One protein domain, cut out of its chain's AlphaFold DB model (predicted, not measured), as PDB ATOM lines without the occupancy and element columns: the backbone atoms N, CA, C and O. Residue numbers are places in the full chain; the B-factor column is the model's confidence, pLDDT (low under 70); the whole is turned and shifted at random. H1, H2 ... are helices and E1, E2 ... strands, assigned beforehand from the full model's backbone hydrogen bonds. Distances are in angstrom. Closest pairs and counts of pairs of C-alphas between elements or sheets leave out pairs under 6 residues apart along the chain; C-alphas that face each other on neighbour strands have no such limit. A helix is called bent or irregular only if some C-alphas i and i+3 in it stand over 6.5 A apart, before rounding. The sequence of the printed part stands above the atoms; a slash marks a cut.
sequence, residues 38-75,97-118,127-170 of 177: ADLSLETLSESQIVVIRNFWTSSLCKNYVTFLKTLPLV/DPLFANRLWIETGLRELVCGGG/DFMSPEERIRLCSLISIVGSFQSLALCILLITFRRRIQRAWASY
ATOM      1  N   ALA A  38     236.477 231.332 135.307       84.06
ATOM      2  CA  ALA A  38     237.243 230.793 134.180       84.06
ATOM      3  C   ALA A  38     238.535 231.578 133.873       84.06
ATOM      4  O   ALA A  38     239.475 231.007 133.333       84.06
ATOM      5  N   ASP A  39     238.601 232.858 134.252       86.12
ATOM      6  CA  ASP A  39     239.784 233.714 134.078       86.12
ATOM      7  C   ASP A  39     240.710 233.690 135.311       86.12
ATOM      8  O   ASP A  39     241.694 234.434 135.384       86.12
ATOM      9  N   LEU A  40     240.378 232.883 136.324       86.75
ATOM     10  CA  LEU A  40     241.141 232.742 137.559       86.75
ATOM     11  C   LEU A  40     241.848 231.388 137.598       86.75
ATOM     12  O   LEU A  40     241.308 230.365 137.192       86.75
ATOM     13  N   SER A  41     243.051 231.375 138.164       84.38
ATOM     14  CA  SER A  41     243.850 230.165 138.334       84.38
ATOM     15  C   SER A  41     244.491 230.105 139.720       84.38
ATOM     16  O   SER A  41     244.704 231.130 140.378       84.38
ATOM     17  N   LEU A  42     244.772 228.877 140.165       84.00
ATOM     18  CA  LEU A  42     245.571 228.594 141.354       84.00
ATOM     19  C   LEU A  42     247.024 228.380 140.933       84.00
ATOM     20  O   LEU A  42     247.327 227.464 140.171       84.00
ATOM     21  N   GLU A  43     247.907 229.217 141.459       81.44
ATOM     22  CA  GLU A  43     249.352 229.122 141.260       81.44
ATOM     23  C   GLU A  43     250.020 228.692 142.563       81.44
ATOM     24  O   GLU A  43     249.817 229.323 143.612       81.44
ATOM     25  N   THR A  44     250.827 227.636 142.501       80.00
ATOM     26  CA  THR A  44     251.590 227.142 143.649       80.00
ATOM     27  C   THR A  44     252.927 227.873 143.694       80.00
ATOM     28  O   THR A  44     253.792 227.634 142.874       80.00
ATOM     29  N   LEU A  45     253.130 228.764 144.670       76.00
ATOM     30  CA  LEU A  45     254.432 229.436 144.848       76.00
ATOM     31  C   LEU A  45     255.408 228.632 145.709       76.00
ATOM     32  O   LEU A  45     256.612 228.878 145.695       76.00
ATOM     33  N   SER A  46     254.869 227.772 146.568       74.44
ATOM     34  CA  SER A  46     255.638 226.852 147.392       74.44
ATOM     35  C   SER A  46     254.760 225.653 147.676       74.44
ATOM     36  O   SER A  46     253.710 225.797 148.314       74.44
ATOM     37  N   GLU A  47     255.224 224.485 147.244       75.44
ATOM     38  CA  GLU A  47     254.551 223.209 147.462       75.44
ATOM     39  C   GLU A  47     254.120 223.066 148.922       75.44
ATOM     40  O   GLU A  47     254.883 223.346 149.853       75.44
ATOM     41  N   SER A  48     252.869 222.655 149.128       70.94
ATOM     42  CA  SER A  48     252.275 222.435 150.455       70.94
ATOM     43  C   SER A  48     252.263 223.642 151.415       70.94
ATOM     44  O   SER A  48     251.901 223.473 152.579       70.94
ATOM     45  N   GLN A  49     252.632 224.853 150.975       74.12
ATOM     46  CA  GLN A  49     252.722 226.031 151.852       74.12
ATOM     47  C   GLN A  49     251.971 227.251 151.325       74.12
ATOM     48  O   GLN A  49     251.263 227.908 152.091       74.12
ATOM     49  N   ILE A  50     252.157 227.611 150.050       78.62
ATOM     50  CA  ILE A  50     251.688 228.896 149.523       78.62
ATOM     51  C   ILE A  50     251.047 228.711 148.156       78.62
ATOM     52  O   ILE A  50     251.707 228.346 147.187       78.62
ATOM     53  N   VAL A  51     249.775 229.095 148.087       81.00
ATOM     54  CA  VAL A  51     248.970 229.132 146.866       81.00
ATOM     55  C   VAL A  51     248.458 230.548 146.669       81.00
ATOM     56  O   VAL A  51     248.096 231.231 147.635       81.00
ATOM     57  N   VAL A  52     248.443 231.013 145.425       83.12
ATOM     58  CA  VAL A  52     248.001 232.358 145.069       83.12
ATOM     59  C   VAL A  52     246.919 232.292 144.004       83.12
ATOM     60  O   VAL A  52     247.022 231.550 143.037       83.12
ATOM     61  N   ILE A  53     245.903 233.139 144.176       86.94
ATOM     62  CA  ILE A  53     244.909 233.444 143.150       86.94
ATOM     63  C   ILE A  53     245.175 234.871 142.690       86.94
ATOM     64  O   ILE A  53     244.993 235.835 143.448       86.94
ATOM     65  N   ARG A  54     245.658 235.034 141.459       84.06
ATOM     66  CA  ARG A  54     245.900 236.369 140.905       84.06
ATOM     67  C   ARG A  54     244.586 236.990 140.471       84.06
ATOM     68  O   ARG A  54     243.700 236.313 139.980       84.06
ATOM     69  N   ASN A  55     244.473 238.304 140.655       86.75
ATOM     70  CA  ASN A  55     243.328 239.087 140.182       86.75
ATOM     71  C   ASN A  55     241.954 238.602 140.672       86.75
ATOM     72  O   ASN A  55     240.955 238.936 140.058       86.75
ATOM     73  N   PHE A  56     241.905 237.913 141.817       89.12
ATOM     74  CA  PHE A  56     240.672 237.380 142.402       89.12
ATOM     75  C   PHE A  56     239.530 238.407 142.462       89.12
ATOM     76  O   PHE A  56     238.401 238.122 142.076       89.12
ATOM     77  N   TRP A  57     239.837 239.630 142.899       90.75
ATOM     78  CA  TRP A  57     238.914 240.762 142.856       90.75
ATOM     79  C   TRP A  57     239.362 241.809 141.841       90.75
ATOM     80  O   TRP A  57     240.562 242.076 141.674       90.75
ATOM     81  N   THR A  58     238.366 242.448 141.223       90.19
ATOM     82  CA  THR A  58     238.555 243.603 140.348       90.19
ATOM     83  C   THR A  58     239.134 244.787 141.128       90.19
ATOM     84  O   THR A  58     238.929 244.942 142.335       90.19
ATOM     85  N   SER A  59     239.850 245.674 140.433       88.81
ATOM     86  CA  SER A  59     240.446 246.863 141.054       88.81
ATOM     87  C   SER A  59     239.406 247.781 141.710       88.81
ATOM     88  O   SER A  59     239.701 248.399 142.732       88.81
ATOM     89  N   SER A  60     238.199 247.881 141.145       90.62
ATOM     90  CA  SER A  60     237.090 248.654 141.718       90.62
ATOM     91  C   SER A  60     236.566 248.014 143.003       90.62
ATOM     92  O   SER A  60     236.442 248.705 144.011       90.62
ATOM     93  N   LEU A  61     236.355 246.696 143.006       89.69
ATOM     94  CA  LEU A  61     235.902 245.970 144.190       89.69
ATOM     95  C   LEU A  61     236.903 246.092 145.346       89.69
ATOM     96  O   LEU A  61     236.513 246.403 146.471       89.69
ATOM     97  N   CYS A  62     238.205 245.962 145.062       88.44
ATOM     98  CA  CYS A  62     239.250 246.204 146.058       88.44
ATOM     99  C   CYS A  62     239.174 247.622 146.647       88.44
ATOM    100  O   CYS A  62     239.267 247.777 147.861       88.44
ATOM    101  N   LYS A  63     238.994 248.659 145.815       88.00
ATOM    102  CA  LYS A  63     238.883 250.054 146.282       88.00
ATOM    103  C   LYS A  63     237.643 250.274 147.151       88.00
ATOM    104  O   LYS A  63     237.744 250.938 148.184       88.00
ATOM    105  N   ASN A  64     236.508 249.692 146.768       90.38
ATOM    106  CA  ASN A  64     235.260 249.788 147.522       90.38
ATOM    107  C   ASN A  64     235.407 249.145 148.905       90.38
ATOM    108  O   ASN A  64     235.127 249.791 149.912       90.38
ATOM    109  N   TYR A  65     235.949 247.924 148.970       91.00
ATOM    110  CA  TYR A  65     236.201 247.253 150.245       91.00
ATOM    111  C   TYR A  65     237.247 247.975 151.094       91.00
ATOM    112  O   TYR A  65     237.049 248.109 152.291       91.00
ATOM    113  N   VAL A  66     238.331 248.505 150.514       88.00
ATOM    114  CA  VAL A  66     239.300 249.323 151.272       88.00
ATOM    115  C   VAL A  66     238.630 250.557 151.876       88.00
ATOM    116  O   VAL A  66     238.921 250.909 153.016       88.00
ATOM    117  N   THR A  67     237.747 251.216 151.126       89.69
ATOM    118  CA  THR A  67     237.021 252.402 151.603       89.69
ATOM    119  C   THR A  67     236.088 252.042 152.753       89.69
ATOM    120  O   THR A  67     236.122 252.706 153.781       89.69
ATOM    121  N   PHE A  68     235.335 250.951 152.618       89.88
ATOM    122  CA  PHE A  68     234.468 250.427 153.669       89.88
ATOM    123  C   PHE A  68     235.245 249.979 154.918       89.88
ATOM    124  O   PHE A  68     234.916 250.364 156.030       89.88
ATOM    125  N   LEU A  69     236.331 249.216 154.767       88.12
ATOM    126  CA  LEU A  69     237.110 248.711 155.905       88.12
ATOM    127  C   LEU A  69     237.694 249.843 156.767       88.12
ATOM    128  O   LEU A  69     237.872 249.664 157.968       88.12
ATOM    129  N   LYS A  70     237.958 251.017 156.176       86.12
ATOM    130  CA  LYS A  70     238.399 252.216 156.908       86.12
ATOM    131  C   LYS A  70     237.316 252.825 157.799       86.12
ATOM    132  O   LYS A  70     237.662 253.581 158.700       86.12
ATOM    133  N   THR A  71     236.035 252.541 157.554       88.88
ATOM    134  CA  THR A  71     234.929 253.037 158.390       88.88
ATOM    135  C   THR A  71     234.659 252.138 159.592       88.88
ATOM    136  O   THR A  71     233.880 252.510 160.466       88.88
ATOM    137  N   LEU A  72     235.266 250.948 159.641       87.00
ATOM    138  CA  LEU A  72     235.111 250.017 160.753       87.00
ATOM    139  C   LEU A  72     235.875 250.509 161.994       87.00
ATOM    140  O   LEU A  72     236.879 251.212 161.859       87.00
ATOM    141  N   PRO A  73     235.447 250.125 163.211       85.44
ATOM    142  CA  PRO A  73     236.114 250.506 164.454       85.44
ATOM    143  C   PRO A  73     237.427 249.726 164.632       85.44
ATOM    144  O   PRO A  73     237.513 248.772 165.407       85.44
ATOM    145  N   LEU A  74     238.452 250.111 163.871       81.19
ATOM    146  CA  LEU A  74     239.772 249.498 163.918       81.19
ATOM    147  C   LEU A  74     240.444 249.775 165.269       81.19
ATOM    148  O   LEU A  74     240.479 250.907 165.748       81.19
ATOM    149  N   VAL A  75     241.016 248.737 165.876       74.88
ATOM    150  CA  VAL A  75     241.779 248.837 167.123       74.88
ATOM    151  C   VAL A  75     243.260 248.655 166.812       74.88
ATOM    152  O   VAL A  75     243.695 247.563 166.434       74.88
ATOM    153  N   ASP A  97     231.306 236.559 161.624       81.69
ATOM    154  CA  ASP A  97     230.193 236.705 160.689       81.69
ATOM    155  C   ASP A  97     230.151 235.499 159.732       81.69
ATOM    156  O   ASP A  97     230.792 235.506 158.669       81.69
ATOM    157  N   PRO A  98     229.422 234.429 160.102       82.94
ATOM    158  CA  PRO A  98     229.334 233.224 159.285       82.94
ATOM    159  C   PRO A  98     228.598 233.467 157.963       82.94
ATOM    160  O   PRO A  98     228.884 232.784 156.977       82.94
ATOM    161  N   LEU A  99     227.682 234.443 157.907       87.06
ATOM    162  CA  LEU A  99     226.958 234.777 156.683       87.06
ATOM    163  C   LEU A  99     227.902 235.425 155.674       87.06
ATOM    164  O   LEU A  99     227.973 234.968 154.534       87.06
ATOM    165  N   PHE A 100     228.679 236.428 156.090       89.44
ATOM    166  CA  PHE A 100     229.709 237.025 155.245       89.44
ATOM    167  C   PHE A 100     230.717 235.981 154.760       89.44
ATOM    168  O   PHE A 100     231.031 235.942 153.571       89.44
ATOM    169  N   ALA A 101     231.191 235.106 155.651       85.19
ATOM    170  CA  ALA A 101     232.164 234.079 155.295       85.19
ATOM    171  C   ALA A 101     231.607 233.082 154.264       85.19
ATOM    172  O   ALA A 101     232.289 232.742 153.295       85.19
ATOM    173  N   ASN A 102     230.346 232.668 154.420       86.19
ATOM    174  CA  ASN A 102     229.667 231.806 153.459       86.19
ATOM    175  C   ASN A 102     229.471 232.499 152.104       86.19
ATOM    176  O   ASN A 102     229.759 231.914 151.059       86.19
ATOM    177  N   ARG A 103     229.037 233.765 152.110       91.75
ATOM    178  CA  ARG A 103     228.902 234.559 150.883       91.75
ATOM    179  C   ARG A 103     230.249 234.730 150.184       91.75
ATOM    180  O   ARG A 103     230.328 234.543 148.979       91.75
ATOM    181  N   LEU A 104     231.320 235.010 150.923       90.19
ATOM    182  CA  LEU A 104     232.671 235.087 150.372       90.19
ATOM    183  C   LEU A 104     233.082 233.762 149.721       90.19
ATOM    184  O   LEU A 104     233.652 233.779 148.639       90.19
ATOM    185  N   TRP A 105     232.796 232.622 150.346       88.31
ATOM    186  CA  TRP A 105     233.155 231.308 149.809       88.31
ATOM    187  C   TRP A 105     232.378 230.944 148.535       88.31
ATOM    188  O   TRP A 105     232.978 230.453 147.580       88.31
ATOM    189  N   ILE A 106     231.067 231.203 148.512       88.56
ATOM    190  CA  ILE A 106     230.165 230.775 147.433       88.56
ATOM    191  C   ILE A 106     230.025 231.845 146.344       88.56
ATOM    192  O   ILE A 106     230.200 231.559 145.166       88.56
ATOM    193  N   GLU A 107     229.708 233.090 146.706       90.75
ATOM    194  CA  GLU A 107     229.346 234.128 145.727       90.75
ATOM    195  C   GLU A 107     230.539 234.598 144.891       90.75
ATOM    196  O   GLU A 107     230.333 235.130 143.804       90.75
ATOM    197  N   THR A 108     231.775 234.435 145.376       88.69
ATOM    198  CA  THR A 108     232.974 234.939 144.683       88.69
ATOM    199  C   THR A 108     233.615 233.951 143.711       88.69
ATOM    200  O   THR A 108     234.608 234.298 143.077       88.69
ATOM    201  N   GLY A 109     233.095 232.725 143.604       87.31
ATOM    202  CA  GLY A 109     233.730 231.672 142.809       87.31
ATOM    203  C   GLY A 109     234.901 230.975 143.514       87.31
ATOM    204  O   GLY A 109     235.576 230.147 142.905       87.31
ATOM    205  N   LEU A 110     235.190 231.316 144.779       88.31
ATOM    206  CA  LEU A 110     236.326 230.758 145.521       88.31
ATOM    207  C   LEU A 110     236.165 229.257 145.766       88.31
ATOM    208  O   LEU A 110     237.132 228.509 145.624       88.31
ATOM    209  N   ARG A 111     234.950 228.808 146.093       86.31
ATOM    210  CA  ARG A 111     234.632 227.385 146.228       86.31
ATOM    211  C   ARG A 111     234.890 226.641 144.929       86.31
ATOM    212  O   ARG A 111     235.519 225.591 144.945       86.31
ATOM    213  N   GLU A 112     234.418 227.170 143.813       86.44
ATOM    214  CA  GLU A 112     234.574 226.577 142.490       86.44
ATOM    215  C   GLU A 112     236.055 226.543 142.104       86.44
ATOM    216  O   GLU A 112     236.552 225.527 141.632       86.44
ATOM    217  N   LEU A 113     236.811 227.597 142.405       84.50
ATOM    218  CA  LEU A 113     238.241 227.640 142.138       84.50
ATOM    219  C   LEU A 113     239.037 226.669 143.020       84.50
ATOM    220  O   LEU A 113     239.970 226.039 142.543       84.50
ATOM    221  N   VAL A 114     238.664 226.472 144.279       84.44
ATOM    222  CA  VAL A 114     239.391 225.571 145.186       84.44
ATOM    223  C   VAL A 114     238.953 224.113 145.042       84.44
ATOM    224  O   VAL A 114     239.791 223.221 145.092       84.44
ATOM    225  N   CYS A 115     237.661 223.857 144.857       82.81
ATOM    226  CA  CYS A 115     237.068 222.517 144.884       82.81
ATOM    227  C   CYS A 115     236.575 222.019 143.520       82.81
ATOM    228  O   CYS A 115     236.346 220.823 143.357       82.81
ATOM    229  N   GLY A 116     236.366 222.908 142.549       74.62
ATOM    230  CA  GLY A 116     235.809 222.567 141.242       74.62
ATOM    231  C   GLY A 116     236.852 221.993 140.293       74.62
ATOM    232  O   GLY A 116     237.349 222.701 139.424       74.62
ATOM    233  N   GLY A 117     237.182 220.711 140.428       61.34
ATOM    234  CA  GLY A 117     237.875 219.985 139.363       61.34
ATOM    235  C   GLY A 117     237.020 219.959 138.090       61.34
ATOM    236  O   GLY A 117     235.897 219.466 138.123       61.34
ATOM    237  N   GLY A 118     237.542 220.494 136.988       46.56
ATOM    238  CA  GLY A 118     236.903 220.483 135.672       46.56
ATOM    239  C   GLY A 118     237.959 220.746 134.606       46.56
ATOM    240  O   GLY A 118     238.636 221.763 134.689       46.56
ATOM    241  N   ASP A 127     253.630 226.398 136.298       58.25
ATOM    242  CA  ASP A 127     253.562 226.266 137.771       58.25
ATOM    243  C   ASP A 127     252.118 226.209 138.348       58.25
ATOM    244  O   ASP A 127     251.784 226.794 139.387       58.25
ATOM    245  N   PHE A 128     251.201 225.573 137.617       65.94
ATOM    246  CA  PHE A 128     249.794 225.434 137.971       65.94
ATOM    247  C   PHE A 128     249.594 224.326 139.007       65.94
ATOM    248  O   PHE A 128     250.204 223.261 138.932       65.94
ATOM    249  N   MET A 129     248.698 224.570 139.968       70.62
ATOM    250  CA  MET A 129     248.389 223.607 141.029       70.62
ATOM    251  C   MET A 129     247.853 222.284 140.460       70.62
ATOM    252  O   MET A 129     246.889 222.282 139.689       70.62
ATOM    253  N   SER A 130     248.424 221.158 140.904       75.31
ATOM    254  CA  SER A 130     248.002 219.829 140.448       75.31
ATOM    255  C   SER A 130     246.571 219.492 140.913       75.31
ATOM    256  O   SER A 130     246.113 219.983 141.955       75.31
ATOM    257  N   PRO A 131     245.835 218.620 140.197       77.56
ATOM    258  CA  PRO A 131     244.518 218.150 140.636       77.56
ATOM    259  C   PRO A 131     244.523 217.522 142.040       77.56
ATOM    260  O   PRO A 131     243.611 217.757 142.833       77.56
ATOM    261  N   GLU A 132     245.558 216.754 142.385       78.31
ATOM    262  CA  GLU A 132     245.717 216.103 143.689       78.31
ATOM    263  C   GLU A 132     245.956 217.124 144.801       78.31
ATOM    264  O   GLU A 132     245.366 217.023 145.882       78.31
ATOM    265  N   GLU A 133     246.799 218.125 144.542       76.12
ATOM    266  CA  GLU A 133     247.028 219.238 145.463       76.12
ATOM    267  C   GLU A 133     245.739 220.022 145.709       76.12
ATOM    268  O   GLU A 133     245.425 220.372 146.850       76.12
ATOM    269  N   ARG A 134     244.945 220.229 144.657       76.94
ATOM    270  CA  ARG A 134     243.659 220.920 144.725       76.94
ATOM    271  C   ARG A 134     242.618 220.138 145.526       76.94
ATOM    272  O   ARG A 134     241.933 220.721 146.366       76.94
ATOM    273  N   ILE A 135     242.542 218.816 145.348       81.06
ATOM    274  CA  ILE A 135     241.694 217.942 146.177       81.06
ATOM    275  C   ILE A 135     242.107 218.051 147.646       81.06
ATOM    276  O   ILE A 135     241.253 218.282 148.503       81.06
ATOM    277  N   ARG A 136     243.411 217.959 147.946       80.44
ATOM    278  CA  ARG A 136     243.927 218.118 149.315       80.44
ATOM    279  C   ARG A 136     243.569 219.484 149.892       80.44
ATOM    280  O   ARG A 136     243.104 219.550 151.026       80.44
ATOM    281  N   LEU A 137     243.730 220.556 149.119       79.75
ATOM    282  CA  LEU A 137     243.383 221.918 149.524       79.75
ATOM    283  C   LEU A 137     241.884 222.051 149.839       79.75
ATOM    284  O   LEU A 137     241.522 222.570 150.896       79.75
ATOM    285  N   CYS A 138     241.015 221.537 148.965       81.12
ATOM    286  CA  CYS A 138     239.569 221.536 149.180       81.12
ATOM    287  C   CYS A 138     239.173 220.720 150.421       81.12
ATOM    288  O   CYS A 138     238.361 221.176 151.234       81.12
ATOM    289  N   SER A 139     239.774 219.539 150.613       79.44
ATOM    290  CA  SER A 139     239.550 218.722 151.807       79.44
ATOM    291  C   SER A 139     240.013 219.435 153.074       79.44
ATOM    292  O   SER A 139     239.266 219.463 154.044       79.44
ATOM    293  N   LEU A 140     241.188 220.070 153.072       76.31
ATOM    294  CA  LEU A 140     241.690 220.831 154.219       76.31
ATOM    295  C   LEU A 140     240.750 221.982 154.590       76.31
ATOM    296  O   LEU A 140     240.406 222.139 155.759       76.31
ATOM    297  N   ILE A 141     240.276 222.752 153.610       73.62
ATOM    298  CA  ILE A 141     239.352 223.869 153.858       73.62
ATOM    299  C   ILE A 141     237.998 223.364 154.381       73.62
ATOM    300  O   ILE A 141     237.426 223.977 155.281       73.62
ATOM    301  N   SER A 142     237.520 222.221 153.881       68.75
ATOM    302  CA  SER A 142     236.255 221.613 154.315       68.75
ATOM    303  C   SER A 142     236.340 220.977 155.710       68.75
ATOM    304  O   SER A 142     235.410 221.109 156.498       68.75
ATOM    305  N   ILE A 143     237.459 220.320 156.038       59.69
ATOM    306  CA  ILE A 143     237.700 219.677 157.344       59.69
ATOM    307  C   ILE A 143     237.891 220.721 158.442       59.69
ATOM    308  O   ILE A 143     237.430 220.522 159.563       59.69
ATOM    309  N   VAL A 144     238.553 221.841 158.134       55.56
ATOM    310  CA  VAL A 144     238.785 222.893 159.129       55.56
ATOM    311  C   VAL A 144     237.472 223.544 159.576       55.56
ATOM    312  O   VAL A 144     237.469 224.131 160.653       55.56
ATOM    313  N   GLY A 145     236.360 223.377 158.838       46.34
ATOM    314  CA  GLY A 145     234.966 223.441 159.326       46.34
ATOM    315  C   GLY A 145     234.496 224.755 159.967       46.34
ATOM    316  O   GLY A 145     233.314 224.938 160.237       46.34
ATOM    317  N   SER A 146     235.405 225.694 160.184       47.84
ATOM    318  CA  SER A 146     235.196 227.000 160.759       47.84
ATOM    319  C   SER A 146     235.750 227.994 159.752       47.84
ATOM    320  O   SER A 146     236.928 228.363 159.753       47.84
ATOM    321  N   PHE A 147     234.867 228.428 158.852       48.72
ATOM    322  CA  PHE A 147     235.107 229.518 157.903       48.72
ATOM    323  C   PHE A 147     235.570 230.825 158.588       48.72
ATOM    324  O   PHE A 147     235.987 231.758 157.905       48.72
ATOM    325  N   GLN A 148     235.575 230.875 159.927       46.03
ATOM    326  CA  GLN A 148     236.032 231.989 160.756       46.03
ATOM    327  C   GLN A 148     237.525 232.322 160.617       46.03
ATOM    328  O   GLN A 148     237.900 233.468 160.847       46.03
ATOM    329  N   SER A 149     238.398 231.363 160.270       42.19
ATOM    330  CA  SER A 149     239.857 231.583 160.389       42.19
ATOM    331  C   SER A 149     240.629 231.622 159.064       42.19
ATOM    332  O   SER A 149     241.588 232.384 158.926       42.19
ATOM    333  N   LEU A 150     240.214 230.852 158.052       39.78
ATOM    334  CA  LEU A 150     240.997 230.708 156.815       39.78
ATOM    335  C   LEU A 150     240.606 231.691 155.709       39.78
ATOM    336  O   LEU A 150     241.485 232.173 154.993       39.78
ATOM    337  N   ALA A 151     239.324 232.059 155.607       40.09
ATOM    338  CA  ALA A 151     238.855 232.986 154.577       40.09
ATOM    339  C   ALA A 151     239.503 234.376 154.725       40.09
ATOM    340  O   ALA A 151     239.876 235.007 153.735       40.09
ATOM    341  N   LEU A 152     239.752 234.803 155.970       40.50
ATOM    342  CA  LEU A 152     240.494 236.026 156.258       40.50
ATOM    343  C   LEU A 152     242.001 235.859 156.009       40.50
ATOM    344  O   LEU A 152     242.631 236.778 155.501       40.50
ATOM    345  N   CYS A 153     242.601 234.700 156.303       36.06
ATOM    346  CA  CYS A 153     244.037 234.487 156.084       36.06
ATOM    347  C   CYS A 153     244.423 234.485 154.593       36.06
ATOM    348  O   CYS A 153     245.437 235.086 154.231       36.06
ATOM    349  N   ILE A 154     243.606 233.894 153.714       43.50
ATOM    350  CA  ILE A 154     243.860 233.873 152.259       43.50
ATOM    351  C   ILE A 154     243.666 235.272 151.648       43.50
ATOM    352  O   ILE A 154     244.491 235.729 150.844       43.50
ATOM    353  N   LEU A 155     242.643 236.012 152.097       44.97
ATOM    354  CA  LEU A 155     242.478 237.423 151.745       44.97
ATOM    355  C   LEU A 155     243.641 238.266 152.269       44.97
ATOM    356  O   LEU A 155     244.176 239.067 151.519       44.97
ATOM    357  N   LEU A 156     244.113 238.068 153.500       43.25
ATOM    358  CA  LEU A 156     245.192 238.876 154.075       43.25
ATOM    359  C   LEU A 156     246.544 238.649 153.386       43.25
ATOM    360  O   LEU A 156     247.310 239.602 153.266       43.25
ATOM    361  N   ILE A 157     246.848 237.451 152.877       41.31
ATOM    362  CA  ILE A 157     248.099 237.210 152.130       41.31
ATOM    363  C   ILE A 157     248.075 237.932 150.771       41.31
ATOM    364  O   ILE A 157     249.067 238.559 150.378       41.31
ATOM    365  N   THR A 158     246.930 237.929 150.081       41.72
ATOM    366  CA  THR A 158     246.756 238.637 148.801       41.72
ATOM    367  C   THR A 158     246.625 240.154 148.990       41.72
ATOM    368  O   THR A 158     247.304 240.916 148.292       41.72
ATOM    369  N   PHE A 159     245.861 240.615 149.988       40.59
ATOM    370  CA  PHE A 159     245.732 242.032 150.348       40.59
ATOM    371  C   PHE A 159     247.059 242.617 150.824       40.59
ATOM    372  O   PHE A 159     247.424 243.704 150.389       40.59
ATOM    373  N   ARG A 160     247.839 241.896 151.641       43.25
ATOM    374  CA  ARG A 160     249.143 242.378 152.121       43.25
ATOM    375  C   ARG A 160     250.107 242.619 150.963       43.25
ATOM    376  O   ARG A 160     250.736 243.670 150.927       43.25
ATOM    377  N   ARG A 161     250.172 241.727 149.966       44.91
ATOM    378  CA  ARG A 161     251.055 241.918 148.798       44.91
ATOM    379  C   ARG A 161     250.589 243.027 147.849       44.91
ATOM    380  O   ARG A 161     251.438 243.638 147.200       44.91
ATOM    381  N   ARG A 162     249.281 243.293 147.738       46.50
ATOM    382  CA  ARG A 162     248.733 244.356 146.869       46.50
ATOM    383  C   ARG A 162     248.744 245.727 147.553       46.50
ATOM    384  O   ARG A 162     249.120 246.699 146.911       46.50
ATOM    385  N   ILE A 163     248.454 245.793 148.854       47.16
ATOM    386  CA  ILE A 163     248.590 247.010 149.671       47.16
ATOM    387  C   ILE A 163     250.058 247.389 149.840       47.16
ATOM    388  O   ILE A 163     250.378 248.556 149.671       47.16
ATOM    389  N   GLN A 164     250.972 246.445 150.096       43.41
ATOM    390  CA  GLN A 164     252.401 246.779 150.170       43.41
ATOM    391  C   GLN A 164     252.942 247.277 148.827       43.41
ATOM    392  O   GLN A 164     253.720 248.222 148.815       43.41
ATOM    393  N   ARG A 165     252.494 246.716 147.694       47.72
ATOM    394  CA  ARG A 165     252.853 247.234 146.363       47.72
ATOM    395  C   ARG A 165     252.238 248.604 146.073       47.72
ATOM    396  O   ARG A 165     252.932 249.465 145.541       47.72
ATOM    397  N   ALA A 166     250.982 248.834 146.452       43.28
ATOM    398  CA  ALA A 166     250.328 250.134 146.305       43.28
ATOM    399  C   ALA A 166     250.955 251.208 147.215       43.28
ATOM    400  O   ALA A 166     251.136 252.343 146.789       43.28
ATOM    401  N   TRP A 167     251.353 250.844 148.436       41.44
ATOM    402  CA  TRP A 167     252.030 251.725 149.388       41.44
ATOM    403  C   TRP A 167     253.483 252.008 148.985       41.44
ATOM    404  O   TRP A 167     253.904 253.159 149.021       41.44
ATOM    405  N   ALA A 168     254.218 251.004 148.495       48.06
ATOM    406  CA  ALA A 168     255.548 251.198 147.916       48.06
ATOM    407  C   ALA A 168     255.501 252.093 146.665       48.06
ATOM    408  O   ALA A 168     256.348 252.963 146.502       48.06
ATOM    409  N   SER A 169     254.472 251.944 145.821       48.44
ATOM    410  CA  SER A 169     254.259 252.818 144.656       48.44
ATOM    411  C   SER A 169     253.871 254.247 145.058       48.44
ATOM    412  O   SER A 169     254.253 255.198 144.387       48.44
ATOM    413  N   TYR A 170     253.135 254.420 146.160       49.91
ATOM    414  CA  TYR A 170     252.810 255.738 146.712       49.91
ATOM    415  C   TYR A 170     254.044 256.438 147.303       49.91
ATOM    416  O   TYR A 170     254.254 257.616 147.040       49.91
TER     417      TYR A 170
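Overview. This is residues 38 to 75, 97 to 118 and 127 to 170 of the 177 residues of an uncharacterized protein of Coleophoma cylindrospora (UniProt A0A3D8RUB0). One long helix, H5, runs from a cluster of three shorter helices, H2, H3 and H4, past a small hairpin of E1 and E2, while H1 touches no helix. Residues 67 to 75 and 164 to 170 stick out. The 104 printed residues, mostly helix by class, hold E1 E2 H1 H2 H3 H4 H5 in chain order, with E1 and E2 an antiparallel sheet. The whole is compact, with a radius of gyration of the C-alphas of 14.6 A and spans of 40 by 32 by 25 A.

Along the chain. Find C-alpha 42 at (245.571, 228.594, 141.354), where E1 begins, residues 42 to 46. Next come E2, residues 50 to 53, and H1, residues 59 to 69, 15.3 A long. Past a cut look for H2, residues 98 to 107, and H3, residues 110 to 115. Past another, H4 spans residues 131 to 143, 18.1 A, and H5 residues 147 to 170, 33.6 A, ending at C-alpha 170 (252.810, 255.738, 146.712). H5 is only just irregular, C-alphas 148 and 151 being 6.9 A apart, and has a kink of 29 degrees near residue 158.

Arrangement. In the hairpin E1 and E2, look for N 43 and O 52, 3.0 A apart. The closest C-alphas of E2 and H5, Val 52 and Thr 158, are 7.4 A apart. H1 and H5 are apart. H2 and H3 only just touch, with 3 pairs of C-alphas within 8 A, and only at the corner; the closest, Trp 105 and Arg 111, are 5.5 A apart. H5, with residues 147 to 151 alone, touches H2, closest at C-alphas 101 and 147, 6.0 A. H4, with residues 134 to 138 alone, touches H3, closest at C-alphas 115 and 138, 5.1 A, at a steep tilt of 66 degrees, opposite ways. Every O i to N i+4 pair is within hydrogen-bond range in H1, H2, H3 and H4, and 17 of 20 in H5.

Size, cuts and confidence. C-alphas 75 and 118, the two farthest apart, are 42.6 A apart. The cuts, residues 76 to 96 and 119 to 126, leave C-alpha gaps of 18.0 A and 17.8 A. Of the links printed whole, none is long. Look at residues 117 to 118, 127 to 128 and 142 to 170 for pLDDT under 70.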